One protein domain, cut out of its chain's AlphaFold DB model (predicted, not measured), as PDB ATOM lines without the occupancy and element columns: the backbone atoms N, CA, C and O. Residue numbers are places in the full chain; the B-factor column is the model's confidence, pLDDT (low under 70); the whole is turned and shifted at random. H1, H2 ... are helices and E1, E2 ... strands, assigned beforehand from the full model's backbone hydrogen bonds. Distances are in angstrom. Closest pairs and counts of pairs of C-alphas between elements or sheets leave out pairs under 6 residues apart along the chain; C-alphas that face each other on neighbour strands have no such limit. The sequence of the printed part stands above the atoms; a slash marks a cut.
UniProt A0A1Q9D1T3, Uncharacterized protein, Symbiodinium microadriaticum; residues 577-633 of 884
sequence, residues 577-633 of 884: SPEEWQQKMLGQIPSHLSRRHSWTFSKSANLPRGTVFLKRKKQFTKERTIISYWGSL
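This is residues 577 to 633 of the 884 residues of an uncharacterized protein of Symbiodinium microadriaticum (UniProt A0A1Q9D1T3). With little regular structure, this is a thin rod: a slender hairpin of E1 and E2 reaches toward one end, where residues 616 to 621 stick out, and a short helix, H2, lies at the other end, with H1 off to the side. The printed part has 57 residues, 21 of them in named elements, in the order H1, H2, E1, E2; the class is mixed, the sheet E1 - E2 antiparallel. It is extended, radius of gyration of the C-alphas 15.9 A, spanning 50 by 21 by 16 A.

E1, residues 609 to 612, and E2, residues 625 to 628, form an antiparallel hairpin at 155 degrees; N 611 and O 626 are 2.9 A apart, within hydrogen-bond range. H1, residues 578 to 586, is apart from both strands. H2, residues 593 to 596, is apart from E2 and only just apart from H1, closest 8.4 A. Every O i to N i+4 pair is within range in H1; H2 is too short for one.

E1 runs 9.8 A and E2 9.6 A, ending at C-alpha 628 (164.317, 173.225, 224.256). H1, 12.3 A, begins at C-alpha 578 (149.786, 174.841, 230.024); H2 measures 5.1 A.

The C-alphas farthest apart, Arg 596 and Gln 619, are 50.2 A apart. The printed part has no cut; the links H2 to E1 and E1 to E2 are long. No printed residue is under 70 in pLDDT.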
ATOM      1  N   SER A 577     145.798 177.712 230.222       72.44
ATOM      2  CA  SER A 577     146.695 176.938 231.070       72.44
ATOM      3  C   SER A 577     147.667 176.089 230.218       72.44
ATOM      4  O   SER A 577     147.341 175.740 229.072       72.44
ATOM      5  N   PRO A 578     148.871 175.752 230.720       73.94
ATOM      6  CA  PRO A 578     149.786 174.841 230.024       73.94
ATOM      7  C   PRO A 578     149.139 173.482 229.715       73.94
ATOM      8  O   PRO A 578     149.375 172.901 228.651       73.94
ATOM      9  N   GLU A 579     148.260 173.019 230.602       79.50
ATOM     10  CA  GLU A 579     147.563 171.736 230.519       79.50
ATOM     11  C   GLU A 579     146.552 171.729 229.360       79.50
ATOM     12  O   GLU A 579     146.478 170.731 228.643       79.50
ATOM     13  N   GLU A 580     145.844 172.838 229.079       83.12
ATOM     14  CA  GLU A 580     145.014 172.950 227.863       83.12
ATOM     15  C   GLU A 580     145.836 172.682 226.595       83.12
ATOM     16  O   GLU A 580     145.389 171.993 225.674       83.12
ATOM     17  N   TRP A 581     147.041 173.254 226.525       80.88
ATOM     18  CA  TRP A 581     147.918 173.113 225.368       80.88
ATOM     19  C   TRP A 581     148.533 171.715 225.278       80.88
ATOM     20  O   TRP A 581     148.616 171.174 224.174       80.88
ATOM     21  N   GLN A 582     148.887 171.103 226.410       82.88
ATOM     22  CA  GLN A 582     149.346 169.715 226.483       82.88
ATOM     23  C   GLN A 582     148.242 168.749 226.027       82.88
ATOM     24  O   GLN A 582     148.478 167.937 225.132       82.88
ATOM     25  N   GLN A 583     147.014 168.893 226.539       85.06
ATOM     26  CA  GLN A 583     145.849 168.103 226.117       85.06
ATOM     27  C   GLN A 583     145.524 168.306 224.632       85.06
ATOM     28  O   GLN A 583     145.261 167.347 223.904       85.06
ATOM     29  N   LYS A 584     145.621 169.542 224.132       87.06
ATOM     30  CA  LYS A 584     145.436 169.854 222.709       87.06
ATOM     31  C   LYS A 584     146.524 169.249 221.814       87.06
ATOM     32  O   LYS A 584     146.209 168.855 220.695       87.06
ATOM     33  N   MET A 585     147.776 169.155 222.273       84.19
ATOM     34  CA  MET A 585     148.830 168.435 221.544       84.19
ATOM     35  C   MET A 585     148.627 166.916 221.604       84.19
ATOM     36  O   MET A 585     148.741 166.256 220.573       84.19
ATOM     37  N   LEU A 586     148.244 166.364 222.760       87.00
ATOM     38  CA  LEU A 586     147.886 164.949 222.908       87.00
ATOM     39  C   LEU A 586     146.742 164.551 221.963       87.00
ATOM     40  O   LEU A 586     146.849 163.541 221.268       87.00
ATOM     41  N   GLY A 587     145.699 165.381 221.865       88.38
ATOM     42  CA  GLY A 587     144.577 165.199 220.939       88.38
ATOM     43  C   GLY A 587     144.919 165.376 219.452       88.38
ATOM     44  O   GLY A 587     144.117 164.996 218.602       88.38
ATOM     45  N   GLN A 588     146.096 165.918 219.113       90.00
ATOM     46  CA  GLN A 588     146.602 165.969 217.734       90.00
ATOM     47  C   GLN A 588     147.415 164.726 217.342       90.00
ATOM     48  O   GLN A 588     147.640 164.512 216.151       90.00
ATOM     49  N   ILE A 589     147.840 163.888 218.297       89.00
ATOM     50  CA  ILE A 589     148.526 162.627 217.991       89.00
ATOM     51  C   ILE A 589     147.479 161.593 217.537       89.00
ATOM     52  O   ILE A 589     146.572 161.272 218.309       89.00
ATOM     53  N   PRO A 590     147.597 161.003 216.330       92.56
ATOM     54  CA  PRO A 590     146.674 159.968 215.871       92.56
ATOM     55  C   PRO A 590     146.567 158.807 216.867       92.56
ATOM     56  O   PRO A 590     147.576 158.246 217.305       92.56
ATOM     57  N   SER A 591     145.339 158.401 217.207       89.50
ATOM     58  CA  SER A 591     145.092 157.436 218.294       89.50
ATOM     59  C   SER A 591     145.694 156.046 218.052       89.50
ATOM     60  O   SER A 591     145.863 155.284 219.001       89.50
ATOM     61  N   HIS A 592     146.033 155.700 216.806       92.62
ATOM     62  CA  HIS A 592     146.770 154.479 216.477       92.62
ATOM     63  C   HIS A 592     148.270 154.604 216.812       92.62
ATOM     64  O   HIS A 592     148.832 153.675 217.386       92.62
ATOM     65  N   LEU A 593     148.899 155.763 216.566       89.12
ATOM     66  CA  LEU A 593     150.291 156.029 216.959       89.12
ATOM     67  C   LEU A 593     150.431 156.141 218.484       89.12
ATOM     68  O   LEU A 593     151.301 155.499 219.063       89.12
ATOM     69  N   SER A 594     149.521 156.865 219.148       87.56
ATOM     70  CA  SER A 594     149.503 157.036 220.617       87.56
ATOM     71  C   SER A 594     149.275 155.726 221.400       87.56
ATOM     72  O   SER A 594     149.552 155.665 222.604       87.56
ATOM     73  N   ARG A 595     148.769 154.681 220.722       90.44
ATOM     74  CA  ARG A 595     148.650 153.305 221.235       90.44
ATOM     75  C   ARG A 595     149.860 152.441 220.861       90.44
ATOM     76  O   ARG A 595     150.508 151.919 221.758       90.44
ATOM     77  N   ARG A 596     150.196 152.321 219.567       90.94
ATOM     78  CA  ARG A 596     151.280 151.443 219.073       90.94
ATOM     79  C   ARG A 596     152.680 151.889 219.516       90.94
ATOM     80  O   ARG A 596     153.551 151.053 219.720       90.94
ATOM     81  N   HIS A 597     152.885 153.194 219.676       88.38
ATOM     82  CA  HIS A 597     154.160 153.809 220.055       88.38
ATOM     83  C   HIS A 597     153.996 154.656 221.324       88.38
ATOM     84  O   HIS A 597     154.549 155.745 221.445       88.38
ATOM     85  N   SER A 598     153.219 154.168 222.296       88.19
ATOM     86  CA  SER A 598     153.007 154.842 223.588       88.19
ATOM     87  C   SER A 598     154.319 155.274 224.263       88.19
ATOM     88  O   SER A 598     154.383 156.354 224.841       88.19
ATOM     89  N   TRP A 599     155.381 154.477 224.121       87.75
ATOM     90  CA  TRP A 599     156.707 154.731 224.687       87.75
ATOM     91  C   TRP A 599     157.470 155.916 224.064       87.75
ATOM     92  O   TRP A 599     158.347 156.464 224.741       87.75
ATOM     93  N   THR A 600     157.151 156.332 222.825       87.69
ATOM     94  CA  THR A 600     157.766 157.506 222.166       87.69
ATOM     95  C   THR A 600     157.090 158.823 222.543       87.69
ATOM     96  O   THR A 600     157.671 159.883 222.321       87.69
ATOM     97  N   PHE A 601     155.870 158.766 223.093       89.81
ATOM     98  CA  PHE A 601     155.075 159.934 223.469       89.81
ATOM     99  C   PHE A 601     154.996 160.063 224.990       89.81
ATOM    100  O   PHE A 601     154.184 159.409 225.645       89.81
ATOM    101  N   SER A 602     155.822 160.935 225.559       88.81
ATOM    102  CA  SER A 602     155.842 161.211 226.998       88.81
ATOM    103  C   SER A 602     154.575 161.980 227.399       88.81
ATOM    104  O   SER A 602     154.561 163.203 227.373       88.81
ATOM    105  N   LYS A 603     153.473 161.291 227.727       87.38
ATOM    106  CA  LYS A 603     152.160 161.945 227.941       87.38
ATOM    107  C   LYS A 603     152.134 162.907 229.138       87.38
ATOM    108  O   LYS A 603     151.433 163.912 229.089       87.38
ATOM    109  N   SER A 604     152.943 162.625 230.158       86.19
ATOM    110  CA  SER A 604     153.204 163.474 231.330       86.19
ATOM    111  C   SER A 604     154.221 164.599 231.081       86.19
ATOM    112  O   SER A 604     154.541 165.343 232.001       86.19
ATOM    113  N   ALA A 605     154.757 164.732 229.864       83.88
ATOM    114  CA  ALA A 605     155.737 165.761 229.551       83.88
ATOM    115  C   ALA A 605     155.150 167.172 229.565       83.88
ATOM    116  O   ALA A 605     154.103 167.440 228.973       83.88
ATOM    117  N   ASN A 606     155.941 168.091 230.111       82.75
ATOM    118  CA  ASN A 606     155.732 169.522 229.972       82.75
ATOM    119  C   ASN A 606     155.787 169.970 228.497       82.75
ATOM    120  O   ASN A 606     156.361 169.310 227.622       82.75
ATOM    121  N   LEU A 607     155.231 171.151 228.228       83.50
ATOM    122  CA  LEU A 607     155.428 171.846 226.955       83.50
ATOM    123  C   LEU A 607     156.924 172.173 226.730       83.50
ATOM    124  O   LEU A 607     157.653 172.370 227.706       83.50
ATOM    125  N   PRO A 608     157.396 172.272 225.467       83.19
ATOM    126  CA  PRO A 608     158.760 172.708 225.159       83.19
ATOM    127  C   PRO A 608     159.100 174.042 225.839       83.19
ATOM    128  O   PRO A 608     158.349 175.014 225.718       83.19
ATOM    129  N   ARG A 609     160.232 174.099 226.550       79.12
ATOM    130  CA  ARG A 609     160.650 175.287 227.310       79.12
ATOM    131  C   ARG A 609     161.379 176.268 226.390       79.12
ATOM    132  O   ARG A 609     162.365 175.901 225.756       79.12
ATOM    133  N   GLY A 610     160.902 177.510 226.314       81.31
ATOM    134  CA  GLY A 610     161.549 178.589 225.566       81.31
ATOM    135  C   GLY A 610     162.330 179.524 226.488       81.31
ATOM    136  O   GLY A 610     161.714 180.299 227.212       81.31
ATOM    137  N   THR A 611     163.662 179.489 226.438       79.19
ATOM    138  CA  THR A 611     164.522 180.438 227.166       79.19
ATOM    139  C   THR A 611     164.755 181.679 226.309       79.19
ATOM    140  O   THR A 611     165.065 181.564 225.122       79.19
ATOM    141  N   VAL A 612     164.605 182.873 226.889       79.19
ATOM    142  CA  VAL A 612     164.652 184.153 226.165       79.19
ATOM    143  C   VAL A 612     165.920 184.924 226.533       79.19
ATOM    144  O   VAL A 612     166.044 185.453 227.631       79.19
ATOM    145  N   PHE A 613     166.868 185.010 225.599       74.56
ATOM    146  CA  PHE A 613     168.152 185.688 225.797       74.56
ATOM    147  C   PHE A 613     168.138 187.109 225.215       74.56
ATOM    148  O   PHE A 613     168.159 187.299 223.992       74.56
ATOM    149  N   LEU A 614     168.131 188.121 226.084       76.06
ATOM    150  CA  LEU A 614     168.183 189.538 225.704       76.06
ATOM    151  C   LEU A 614     169.586 189.939 225.200       76.06
ATOM    152  O   LEU A 614     170.606 189.578 225.786       76.06
ATOM    153  N   LYS A 615     169.680 190.714 224.109       75.44
ATOM    154  CA  LYS A 615     170.981 191.081 223.511       75.44
ATOM    155  C   LYS A 615     171.518 192.413 224.044       75.44
ATOM    156  O   LYS A 615     171.122 193.469 223.547       75.44
ATOM    157  N   ARG A 616     172.547 192.382 224.904       74.25
ATOM    158  CA  ARG A 616     173.312 193.584 225.328       74.25
ATOM    159  C   ARG A 616     173.791 194.433 224.133       74.25
ATOM    160  O   ARG A 616     173.546 195.632 224.092       74.25
ATOM    161  N   LYS A 617     174.327 193.804 223.070       76.56
ATOM    162  CA  LYS A 617     174.724 194.464 221.792       76.56
ATOM    163  C   LYS A 617     173.562 195.077 220.972       76.56
ATOM    164  O   LYS A 617     173.788 195.579 219.870       76.56
ATOM    165  N   LYS A 618     172.319 195.018 221.464       80.44
ATOM    166  CA  LYS A 618     171.134 195.716 220.932       80.44
ATOM    167  C   LYS A 618     170.342 196.419 222.045       80.44
ATOM    168  O   LYS A 618     169.128 196.537 221.931       80.44
ATOM    169  N   GLN A 619     171.021 196.872 223.109       79.25
ATOM    170  CA  GLN A 619     170.408 197.586 224.243       79.25
ATOM    171  C   GLN A 619     169.234 196.802 224.859       79.25
ATOM    172  O   GLN A 619     168.227 197.378 225.245       79.25
ATOM    173  N   PHE A 620     169.325 195.466 224.847       79.94
ATOM    174  CA  PHE A 620     168.291 194.513 225.272       79.94
ATOM    175  C   PHE A 620     166.959 194.556 224.484       79.94
ATOM    176  O   PHE A 620     166.247 193.559 224.485       79.94
ATOM    177  N   THR A 621     166.706 195.585 223.658       71.75
ATOM    178  CA  THR A 621     165.541 195.754 222.748       71.75
ATOM    179  C   THR A 621     165.311 194.634 221.718       71.75
ATOM    180  O   THR A 621     164.357 194.686 220.942       71.75
ATOM    181  N   LYS A 622     166.202 193.636 221.645       72.50
ATOM    182  CA  LYS A 622     166.046 192.449 220.798       72.50
ATOM    183  C   LYS A 622     166.479 191.200 221.543       72.50
ATOM    184  O   LYS A 622     167.642 191.069 221.926       72.50
ATOM    185  N   GLU A 623     165.570 190.248 221.626       77.69
ATOM    186  CA  GLU A 623     165.784 188.945 222.240       77.69
ATOM    187  C   GLU A 623     166.235 187.855 221.242       77.69
ATOM    188  O   GLU A 623     166.452 188.091 220.041       77.69
ATOM    189  N   ARG A 624     166.435 186.651 221.780       72.56
ATOM    190  CA  ARG A 624     166.564 185.362 221.090       72.56
ATOM    191  C   ARG A 624     165.860 184.312 221.938       72.56
ATOM    192  O   ARG A 624     166.370 183.950 222.993       72.56
ATOM    193  N   THR A 625     164.745 183.781 221.456       76.00
ATOM    194  CA  THR A 625     164.187 182.542 222.000       76.00
ATOM    195  C   THR A 625     165.067 181.364 221.572       76.00
ATOM    196  O   THR A 625     165.356 181.209 220.381       76.00
ATOM    197  N   ILE A 626     165.462 180.519 222.520       76.25
ATOM    198  CA  ILE A 626     165.989 179.169 222.288       76.25
ATOM    199  C   ILE A 626     164.935 178.199 222.821       76.25
ATOM    200  O   ILE A 626     164.543 178.297 223.981       76.25
ATOM    201  N   ILE A 627     164.436 177.299 221.972       79.94
ATOM    202  CA  ILE A 627     163.361 176.366 222.333       79.94
ATOM    203  C   ILE A 627     163.983 175.000 222.603       79.94
ATOM    204  O   ILE A 627     164.465 174.338 221.684       79.94
ATOM    205  N   SER A 628     163.951 174.576 223.863       81.44
ATOM    206  CA  SER A 628     164.317 173.225 224.256       81.44
ATOM    207  C   SER A 628     163.116 172.292 224.123       81.44
ATOM    208  O   SER A 628     162.097 172.443 224.801       81.44
ATOM    209  N   TYR A 629     163.262 171.291 223.256       83.69
ATOM    210  CA  TYR A 629     162.344 170.155 223.151       83.69
ATOM    211  C   TYR A 629     162.703 169.017 224.125       83.69
ATOM    212  O   TYR A 629     162.030 167.981 224.126       83.69
ATOM    213  N   TRP A 630     163.733 169.195 224.965       82.81
ATOM    214  CA  TRP A 630     164.087 168.242 226.016       82.81
ATOM    215  C   TRP A 630     162.922 168.042 226.988       82.81
ATOM    216  O   TRP A 630     162.211 168.989 227.323       82.81
ATOM    217  N   GLY A 631     162.692 166.796 227.403       84.44
ATOM    218  CA  GLY A 631     161.590 166.445 228.303       84.44
ATOM    219  C   GLY A 631     160.180 166.722 227.757       84.44
ATOM    220  O   GLY A 631     159.230 166.564 228.512       84.44
ATOM    221  N   SER A 632     160.024 167.119 226.484       88.94
ATOM    222  CA  SER A 632     158.722 167.412 225.865       88.94
ATOM    223  C   SER A 632     158.000 166.159 225.346       88.94
ATOM    224  O   SER A 632     158.601 165.089 225.203       88.94
ATOM    225  N   LEU A 633     156.712 166.300 225.008       88.88
ATOM    226  CA  LEU A 633     155.814 165.219 224.563       88.88
ATOM    227  C   LEU A 633     156.394 164.318 223.457       88.88
ATOM    228  O   LEU A 633     156.186 163.107 223.493       88.88
TER     229      LEU A 633